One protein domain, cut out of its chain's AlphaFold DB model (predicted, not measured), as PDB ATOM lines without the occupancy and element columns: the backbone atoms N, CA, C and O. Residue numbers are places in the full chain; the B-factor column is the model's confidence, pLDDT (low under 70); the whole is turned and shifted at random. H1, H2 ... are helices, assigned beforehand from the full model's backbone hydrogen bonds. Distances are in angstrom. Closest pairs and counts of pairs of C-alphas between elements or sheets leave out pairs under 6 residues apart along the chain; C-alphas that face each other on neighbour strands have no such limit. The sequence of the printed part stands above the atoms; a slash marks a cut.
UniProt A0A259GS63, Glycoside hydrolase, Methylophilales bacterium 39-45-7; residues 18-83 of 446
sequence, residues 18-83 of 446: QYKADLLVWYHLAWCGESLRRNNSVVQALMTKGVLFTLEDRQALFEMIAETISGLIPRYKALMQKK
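Overview. This is residues 18 to 83 of the 446 residues of the protein "Glycoside hydrolase" of Methylophilales bacterium 39-45-7 (UniProt A0A259GS63). A compact body of four helices has one helical arm sticking out: the centres of H1, H3 and H4 make a triangle, the short H2 meets H3 at a corner, and residues 69 to 83, with H5, stick out past the body and make the length. The printed part has 66 residues with five named helices, H1 to H5 in order along the chain, and no named strand; the class is all helix. The whole is loose, with a radius of gyration of the C-alphas of 13.7 A, and spans 47 by 18 by 16 A.

Arrangement. H1, residues 18 to 30, only just touches H4, residues 55 to 70, with 3 pairs of C-alphas within 8 A. H1 takes part with residues 21 to 25 alone and H4 with 58 to 61 alone; the closest C-alphas, of Val 25 and Arg 58, are 6.6 A apart. They run the same way at a shallow tilt of 24 degrees. H1 is close to but not clearly touching H3, residues 41 to 49; the closest C-alphas, of Leu 29 and Val 43, are 7.0 A apart. H2, residues 34 to 39, touches H3 only at the corner, about perpendicular at 79 degrees, with the C-alphas of Arg 37 and Val 43 closest at 5.8 A. H3 and H4 form a helical hairpin, opposite ways at a tilt of 37 degrees, only just steep; H4 touches H3 with residues 57 to 64 alone, and the C-alphas of Val 42 and Leu 61 are closest at 6.8 A. H5, residues 72 to 81, touches no helix and meets H4 only through their link. In H1, H2, H3, H4 and H5 every O i to N i+4 pair is within hydrogen-bond range.

Along the chain. H1 begins at C-alpha 18, (43.673, -33.754, -36.607), and measures 18.2 A from first to last C-alpha. H2 measures 8.4 A and H3 12.0 A. H4, 22.3 A, begins at C-alpha 55, (45.687, -39.184, -28.458). H5, 14.4 A, ends at C-alpha 81, (20.574, -43.776, 1.404).

Size, cuts and confidence. The C-alphas of Gln 18 and Lys 83, the two farthest apart, are 47.3 A apart. The four links are tight, the printed part has no cut, and no printed residue is under 70 in pLDDT.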
ATOM      1  N   GLN A  18      43.809 -34.729 -37.688       95.94
ATOM      2  CA  GLN A  18      43.673 -33.754 -36.607       95.94
ATOM      3  C   GLN A  18      42.291 -33.096 -36.588       95.94
ATOM      4  O   GLN A  18      41.675 -33.036 -35.534       95.94
ATOM      5  N   TYR A  19      41.756 -32.685 -37.744       94.94
ATOM      6  CA  TYR A  19      40.401 -32.126 -37.814       94.94
ATOM      7  C   TYR A  19      39.358 -33.108 -37.264       94.94
ATOM      8  O   TYR A  19      38.475 -32.732 -36.500       94.94
ATOM      9  N   LYS A  20      39.477 -34.392 -37.626       93.94
ATOM     10  CA  LYS A  20      38.571 -35.444 -37.138       93.94
ATOM     11  C   LYS A  20      38.725 -35.663 -35.632       93.94
ATOM     12  O   LYS A  20      37.720 -35.830 -34.950       93.94
ATOM     13  N   ALA A  21      39.955 -35.656 -35.118       95.31
ATOM     14  CA  ALA A  21      40.220 -35.756 -33.686       95.31
ATOM     15  C   ALA A  21      39.593 -34.586 -32.917       95.31
ATOM     16  O   ALA A  21      38.899 -34.820 -31.930       95.31
ATOM     17  N   ASP A  22      39.763 -33.361 -33.415       96.88
ATOM     18  CA  ASP A  22      39.222 -32.169 -32.771       96.88
ATOM     19  C   ASP A  22      37.692 -32.150 -32.793       96.88
ATOM     20  O   ASP A  22      37.065 -31.866 -31.773       96.88
ATOM     21  N   LEU A  23      37.083 -32.538 -33.916       95.75
ATOM     22  CA  LEU A  23      35.630 -32.643 -34.031       95.75
ATOM     23  C   LEU A  23      35.046 -33.674 -33.053       95.75
ATOM     24  O   LEU A  23      34.025 -33.406 -32.425       95.75
ATOM     25  N   LEU A  24      35.688 -34.839 -32.901       94.88
ATOM     26  CA  LEU A  24      35.242 -35.880 -31.968       94.88
ATOM     27  C   LEU A  24      35.311 -35.414 -30.508       94.88
ATOM     28  O   LEU A  24      34.380 -35.661 -29.743       94.88
ATOM     29  N   VAL A  25      36.389 -34.723 -30.124       97.81
ATOM     30  CA  VAL A  25      36.527 -34.166 -28.771       97.81
ATOM     31  C   VAL A  25      35.445 -33.123 -28.514       97.81
ATOM     32  O   VAL A  25      34.730 -33.227 -27.519       97.81
ATOM     33  N   TRP A  26      35.260 -32.169 -29.429       97.69
ATOM     34  CA  TRP A  26      34.226 -31.146 -29.279       97.69
ATOM     35  C   TRP A  26      32.814 -31.715 -29.237       97.69
ATOM     36  O   TRP A  26      32.013 -31.250 -28.429       97.69
ATOM     37  N   TYR A  27      32.519 -32.736 -30.044       96.44
ATOM     38  CA  TYR A  27      31.239 -33.438 -29.983       96.44
ATOM     39  C   TYR A  27      30.968 -33.954 -28.564       96.44
ATOM     40  O   TYR A  27      29.932 -33.645 -27.985       96.44
ATOM     41  N   HIS A  28      31.914 -34.671 -27.958       96.56
ATOM     42  CA  HIS A  28      31.736 -35.201 -26.605       96.56
ATOM     43  C   HIS A  28      31.718 -34.117 -25.515       96.56
ATOM     44  O   HIS A  28      30.920 -34.210 -24.581       96.56
ATOM     45  N   LEU A  29      32.537 -33.067 -25.633       96.44
ATOM     46  CA  LEU A  29      32.511 -31.930 -24.703       96.44
ATOM     47  C   LEU A  29      31.167 -31.186 -24.746       96.44
ATOM     48  O   LEU A  29      30.661 -30.768 -23.703       96.44
ATOM     49  N   ALA A  30      30.550 -31.066 -25.926       93.44
ATOM     50  CA  ALA A  30      29.231 -30.453 -26.073       93.44
ATOM     51  C   ALA A  30      28.146 -31.221 -25.296       93.44
ATOM     52  O   ALA A  30      27.276 -30.592 -24.702       93.44
ATOM     53  N   TRP A  31      28.253 -32.549 -25.208       91.69
ATOM     54  CA  TRP A  31      27.343 -33.400 -24.427       91.69
ATOM     55  C   TRP A  31      27.673 -33.481 -22.928       91.69
ATOM     56  O   TRP A  31      26.914 -34.068 -22.159       91.69
ATOM     57  N   CYS A  32      28.779 -32.888 -22.469       93.56
ATOM     58  CA  CYS A  32      29.064 -32.805 -21.039       93.56
ATOM     59  C   CYS A  32      28.137 -31.772 -20.385       93.56
ATOM     60  O   CYS A  32      28.219 -30.589 -20.713       93.56
ATOM     61  N   GLY A  33      27.303 -32.196 -19.433       91.38
ATOM     62  CA  GLY A  33      26.456 -31.283 -18.658       91.38
ATOM     63  C   GLY A  33      27.256 -30.330 -17.759       91.38
ATOM     64  O   GLY A  33      28.432 -30.561 -17.456       91.38
ATOM     65  N   GLU A  34      26.607 -29.271 -17.272       93.19
ATOM     66  CA  GLU A  34      27.255 -28.191 -16.507       93.19
ATOM     67  C   GLU A  34      28.043 -28.659 -15.283       93.19
ATOM     68  O   GLU A  34      29.103 -28.113 -14.985       93.19
ATOM     69  N   SER A  35      27.573 -29.700 -14.590       91.56
ATOM     70  CA  SER A  35      28.295 -30.253 -13.438       91.56
ATOM     71  C   SER A  35      29.699 -30.736 -13.812       91.56
ATOM     72  O   SER A  35      30.637 -30.515 -13.047       91.56
ATOM     73  N   LEU A  36      29.865 -31.357 -14.985       95.06
ATOM     74  CA  LEU A  36      31.172 -31.796 -15.478       95.06
ATOM     75  C   LEU A  36      32.006 -30.606 -15.946       95.06
ATOM     76  O   LEU A  36      33.154 -30.473 -15.535       95.06
ATOM     77  N   ARG A  37      31.418 -29.695 -16.731       95.44
ATOM     78  CA  ARG A  37      32.115 -28.491 -17.222       95.44
ATOM     79  C   ARG A  37      32.676 -27.629 -16.086       95.44
ATOM     80  O   ARG A  37      33.734 -27.021 -16.225       95.44
ATOM     81  N   ARG A  38      31.987 -27.589 -14.944       94.56
ATOM     82  CA  ARG A  38      32.351 -26.757 -13.786       94.56
ATOM     83  C   ARG A  38      33.281 -27.428 -12.785       94.56
ATOM     84  O   ARG A  38      34.010 -26.716 -12.103       94.56
ATOM     85  N   ASN A  39      33.257 -28.756 -12.677       95.12
ATOM     86  CA  ASN A  39      33.944 -29.455 -11.584       95.12
ATOM     87  C   ASN A  39      34.952 -30.512 -12.046       95.12
ATOM     88  O   ASN A  39      35.677 -31.053 -11.214       95.12
ATOM     89  N   ASN A  40      35.008 -30.840 -13.339       97.25
ATOM     90  CA  ASN A  40      35.935 -31.837 -13.860       97.25
ATOM     91  C   ASN A  40      37.134 -31.164 -14.550       97.25
ATOM     92  O   ASN A  40      36.985 -30.489 -15.569       97.25
ATOM     93  N   SER A  41      38.332 -31.384 -14.006       97.56
ATOM     94  CA  SER A  41      39.571 -30.772 -14.498       97.56
ATOM     95  C   SER A  41      39.944 -31.207 -15.917       97.56
ATOM     96  O   SER A  41      40.476 -30.390 -16.666       97.56
ATOM     97  N   VAL A  42      39.633 -32.446 -16.322       97.88
ATOM     98  CA  VAL A  42      39.877 -32.938 -17.690       97.88
ATOM     99  C   VAL A  42      39.012 -32.163 -18.677       97.88
ATOM    100  O   VAL A  42      39.530 -31.604 -19.641       97.88
ATOM    101  N   VAL A  43      37.709 -32.047 -18.407       98.00
ATOM    102  CA  VAL A  43      36.782 -31.277 -19.255       98.00
ATOM    103  C   VAL A  43      37.238 -29.821 -19.376       98.00
ATOM    104  O   VAL A  43      37.329 -29.297 -20.483       98.00
ATOM    105  N   GLN A  44      37.597 -29.183 -18.261       98.06
ATOM    106  CA  GLN A  44      38.065 -27.792 -18.244       98.06
ATOM    107  C   GLN A  44      39.370 -27.588 -19.014       98.06
ATOM    108  O   GLN A  44      39.499 -26.616 -19.764       98.06
ATOM    109  N   ALA A  45      40.331 -28.499 -18.855       98.12
ATOM    110  CA  ALA A  45      41.600 -28.443 -19.566       98.12
ATOM    111  C   ALA A  45      41.392 -28.596 -21.077       98.12
ATOM    112  O   ALA A  45      41.943 -27.816 -21.853       98.12
ATOM    113  N   LEU A  46      40.544 -29.539 -21.502       98.31
ATOM    114  CA  LEU A  46      40.242 -29.761 -22.915       98.31
ATOM    115  C   LEU A  46      39.484 -28.582 -23.537       98.31
ATOM    116  O   LEU A  46      39.852 -28.124 -24.618       98.31
ATOM    117  N   MET A  47      38.485 -28.028 -22.845       97.69
ATOM    118  CA  MET A  47      37.778 -26.829 -23.310       97.69
ATOM    119  C   MET A  47      38.718 -25.622 -23.444       97.69
ATOM    120  O   MET A  47      38.593 -24.853 -24.393       97.69
ATOM    121  N   THR A  48      39.676 -25.480 -22.521       97.94
ATOM    122  CA  THR A  48      40.691 -24.414 -22.544       97.94
ATOM    123  C   THR A  48      41.690 -24.606 -23.684       97.94
ATOM    124  O   THR A  48      42.071 -23.643 -24.344       97.94
ATOM    125  N   LYS A  49      42.115 -25.853 -23.929       98.12
ATOM    126  CA  LYS A  49      43.018 -26.212 -25.028       98.12
ATOM    127  C   LYS A  49      42.386 -25.920 -26.392       98.12
ATOM    128  O   LYS A  49      43.046 -25.377 -27.273       98.12
ATOM    129  N   GLY A  50      41.116 -26.280 -26.555       96.94
ATOM    130  CA  GLY A  50      40.246 -25.885 -27.661       96.94
ATOM    131  C   GLY A  50      40.533 -26.507 -29.034       96.94
ATOM    132  O   GLY A  50      39.595 -26.718 -29.796       96.94
ATOM    133  N   VAL A  51      41.780 -26.820 -29.381       96.62
ATOM    134  CA  VAL A  51      42.172 -27.433 -30.666       96.62
ATOM    135  C   VAL A  51      43.449 -28.261 -30.513       96.62
ATOM    136  O   VAL A  51      44.125 -28.194 -29.485       96.62
ATOM    137  N   LEU A  52      43.825 -29.004 -31.560       97.31
ATOM    138  CA  LEU A  52      45.043 -29.824 -31.594       97.31
ATOM    139  C   LEU A  52      45.061 -30.884 -30.482       97.31
ATOM    140  O   LEU A  52      46.068 -31.086 -29.790       97.31
ATOM    141  N   PHE A  53      43.923 -31.550 -30.291       98.31
ATOM    142  CA  PHE A  53      43.780 -32.600 -29.293       98.31
ATOM    143  C   PHE A  53      44.616 -33.823 -29.667       98.31
ATOM    144  O   PHE A  53      44.557 -34.323 -30.796       98.31
ATOM    145  N   THR A  54      45.413 -34.302 -28.717       98.19
ATOM    146  CA  THR A  54      46.303 -35.445 -28.919       98.19
ATOM    147  C   THR A  54      45.553 -36.768 -28.732       98.19
ATOM    148  O   THR A  54      44.328 -36.821 -28.584       98.19
ATOM    149  N   LEU A  55      46.266 -37.891 -28.819       97.75
ATOM    150  CA  LEU A  55      45.687 -39.184 -28.458       97.75
ATOM    151  C   LEU A  55      45.387 -39.255 -26.957       97.75
ATOM    152  O   LEU A  55      44.306 -39.701 -26.583       97.75
ATOM    153  N   GLU A  56      46.299 -38.748 -26.138       98.38
ATOM    154  CA  GLU A  56      46.210 -38.734 -24.680       98.38
ATOM    155  C   GLU A  56      45.000 -37.914 -24.214       98.38
ATOM    156  O   GLU A  56      44.239 -38.375 -23.370       98.38
ATOM    157  N   ASP A  57      44.743 -36.757 -24.836       98.44
ATOM    158  CA  ASP A  57      43.548 -35.944 -24.566       98.44
ATOM    159  C   ASP A  57      42.244 -36.719 -24.805       98.44
ATOM    160  O   ASP A  57      41.301 -36.657 -24.014       98.44
ATOM    161  N   ARG A  58      42.183 -37.460 -25.918       97.75
ATOM    162  CA  ARG A  58      41.007 -38.255 -26.293       97.75
ATOM    163  C   ARG A  58      40.807 -39.436 -25.352       97.75
ATOM    164  O   ARG A  58      39.668 -39.745 -25.016       97.75
ATOM    165  N   GLN A  59      41.894 -40.081 -24.933       98.12
ATOM    166  CA  GLN A  59      41.855 -41.162 -23.950       98.12
ATOM    167  C   GLN A  59      41.380 -40.643 -22.593       98.12
ATOM    168  O   GLN A  59      40.436 -41.203 -22.049       98.12
ATOM    169  N   ALA A  60      41.921 -39.517 -22.120       98.12
ATOM    170  CA  ALA A  60      41.491 -38.885 -20.874       98.12
ATOM    171  C   ALA A  60      40.004 -38.491 -20.905       98.12
ATOM    172  O   ALA A  60      39.278 -38.708 -19.935       98.12
ATOM    173  N   LEU A  61      39.514 -37.950 -22.030       97.81
ATOM    174  CA  LEU A  61      38.090 -37.653 -22.196       97.81
ATOM    175  C   LEU A  61      37.231 -38.923 -22.128       97.81
ATOM    176  O   LEU A  61      36.185 -38.926 -21.482       97.81
ATOM    177  N   PHE A  62      37.661 -39.995 -22.794       96.69
ATOM    178  CA  PHE A  62      36.929 -41.258 -22.820       96.69
ATOM    179  C   PHE A  62      36.906 -41.943 -21.447       96.69
ATOM    180  O   PHE A  62      35.855 -42.422 -21.025       96.69
ATOM    181  N   GLU A  63      38.028 -41.927 -20.727       97.75
ATOM    182  CA  GLU A  63      38.129 -42.394 -19.343       97.75
ATOM    183  C   GLU A  63      37.181 -41.609 -18.432       97.75
ATOM    184  O   GLU A  63      36.373 -42.212 -17.731       97.75
ATOM    185  N   MET A  64      37.165 -40.275 -18.528       96.88
ATOM    186  CA  MET A  64      36.246 -39.429 -17.758       96.88
ATOM    187  C   MET A  64      34.767 -39.743 -18.049       96.88
ATOM    188  O   MET A  64      33.948 -39.803 -17.126       96.88
ATOM    189  N   ILE A  65      34.405 -39.978 -19.317       96.81
ATOM    190  CA  ILE A  65      33.044 -40.396 -19.695       96.81
ATOM    191  C   ILE A  65      32.714 -41.758 -19.073       96.81
ATOM    192  O   ILE A  65      31.645 -41.917 -18.477       96.81
ATOM    193  N   ALA A  66      33.626 -42.727 -19.174       97.25
ATOM    194  CA  ALA A  66      33.441 -44.064 -18.617       97.25
ATOM    195  C   ALA A  66      33.278 -44.029 -17.088       97.25
ATOM    196  O   ALA A  66      32.364 -44.664 -16.557       97.25
ATOM    197  N   GLU A  67      34.103 -43.249 -16.388       96.38
ATOM    198  CA  GLU A  67      34.000 -43.016 -14.944       96.38
ATOM    199  C   GLU A  67      32.663 -42.370 -14.573       96.38
ATOM    200  O   GLU A  67      31.987 -42.814 -13.641       96.38
ATOM    201  N   THR A  68      32.242 -41.355 -15.332       95.69
ATOM    202  CA  THR A  68      30.979 -40.652 -15.091       95.69
ATOM    203  C   THR A  68      29.786 -41.594 -15.213       95.69
ATOM    204  O   THR A  68      28.957 -41.637 -14.302       95.69
ATOM    205  N   ILE A  69      29.704 -42.362 -16.304       95.94
ATOM    206  CA  ILE A  69      28.602 -43.301 -16.559       95.94
ATOM    207  C   ILE A  69      28.603 -44.423 -15.515       95.94
ATOM    208  O   ILE A  69      27.562 -44.726 -14.929       95.94
ATOM    209  N   SER A  70      29.773 -44.994 -15.217       96.81
ATOM    210  CA  SER A  70      29.913 -46.057 -14.211       96.81
ATOM    211  C   SER A  70      29.537 -45.579 -12.802       96.81
ATOM    212  O   SER A  70      29.078 -46.365 -11.973       96.81
ATOM    213  N   GLY A  71      29.690 -44.280 -12.529       96.44
ATOM    214  CA  GLY A  71      29.344 -43.650 -11.259       96.44
ATOM    215  C   GLY A  71      27.864 -43.289 -11.075       96.44
ATOM    216  O   GLY A  71      27.496 -42.903  -9.963       96.44
ATOM    217  N   LEU A  72      27.006 -43.411 -12.099       95.50
ATOM    218  CA  LEU A  72      25.599 -42.982 -12.020       95.50
ATOM    219  C   LEU A  72      24.809 -43.757 -10.957       95.50
ATOM    220  O   LEU A  72      24.295 -43.157 -10.012       95.50
ATOM    221  N   ILE A  73      24.747 -45.089 -11.071       96.88
ATOM    222  CA  ILE A  73      23.987 -45.932 -10.133       96.88
ATOM    223  C   ILE A  73      24.514 -45.799  -8.691       96.88
ATOM    224  O   ILE A  73      23.703 -45.536  -7.796       96.88
ATOM    225  N   PRO A  74      25.837 -45.879  -8.421       97.25
ATOM    226  CA  PRO A  74      26.370 -45.631  -7.080       97.25
ATOM    227  C   PRO A  74      25.998 -44.257  -6.507       97.25
ATOM    228  O   PRO A  74      25.684 -44.158  -5.319       97.25
ATOM    229  N   ARG A  75      25.994 -43.198  -7.328       96.81
ATOM    230  CA  ARG A  75      25.637 -41.840  -6.891       96.81
ATOM    231  C   ARG A  75      24.171 -41.747  -6.480       96.81
ATOM    232  O   ARG A  75      23.892 -41.272  -5.381       96.81
ATOM    233  N   TYR A  76      23.251 -42.232  -7.313       97.31
ATOM    234  CA  TYR A  76      21.823 -42.256  -6.983       97.31
ATOM    235  C   TYR A  76      21.545 -43.094  -5.730       97.31
ATOM    236  O   TYR A  76      20.827 -42.648  -4.837       97.31
ATOM    237  N   LYS A  77      22.204 -44.252  -5.593       96.75
ATOM    238  CA  LYS A  77      22.122 -45.080  -4.384       96.75
ATOM    239  C   LYS A  77      22.573 -44.325  -3.129       96.75
ATOM    240  O   LYS A  77      21.889 -44.382  -2.111       96.75
ATOM    241  N   ALA A  78      23.689 -43.598  -3.197       97.31
ATOM    242  CA  ALA A  78      24.190 -42.812  -2.071       97.31
ATOM    243  C   ALA A  78      23.241 -41.662  -1.684       97.31
ATOM    244  O   ALA A  78      23.044 -41.408  -0.496       97.31
ATOM    245  N   LEU A  79      22.633 -40.985  -2.666       97.44
ATOM    246  CA  LEU A  79      21.635 -39.932  -2.424       97.44
ATOM    247  C   LEU A  79      20.362 -40.496  -1.774       97.44
ATOM    248  O   LEU A  79      19.863 -39.923  -0.804       97.44
ATOM    249  N   MET A  80      19.885 -41.649  -2.252       96.44
ATOM    250  CA  MET A  80      18.731 -42.353  -1.684       96.44
ATOM    251  C   MET A  80      18.999 -42.809  -0.241       96.44
ATOM    252  O   MET A  80      18.177 -42.595   0.644       96.44
ATOM    253  N   GLN A  81      20.181 -43.368   0.045       95.00
ATOM    254  CA  GLN A  81      20.574 -43.776   1.404       95.00
ATOM    255  C   GLN A  81      20.657 -42.599   2.385       95.00
ATOM    256  O   GLN A  81      20.352 -42.756   3.566       95.00
ATOM    257  N   LYS A  82      21.035 -41.411   1.897       96.69
ATOM    258  CA  LYS A  82      21.011 -40.158   2.667       96.69
ATOM    259  C   LYS A  82      19.613 -39.542   2.784       96.69
ATOM    260  O   LYS A  82      19.491 -38.481   3.388       96.69
ATOM    261  N   LYS A  83      18.584 -40.179   2.211       94.56
ATOM    262  CA  LYS A  83      17.201 -39.684   2.140       94.56
ATOM    263  C   LYS A  83      17.074 -38.303   1.483       94.56
ATOM    264  O   LYS A  83      16.172 -37.545   1.806       94.56
TER     265      LYS A  83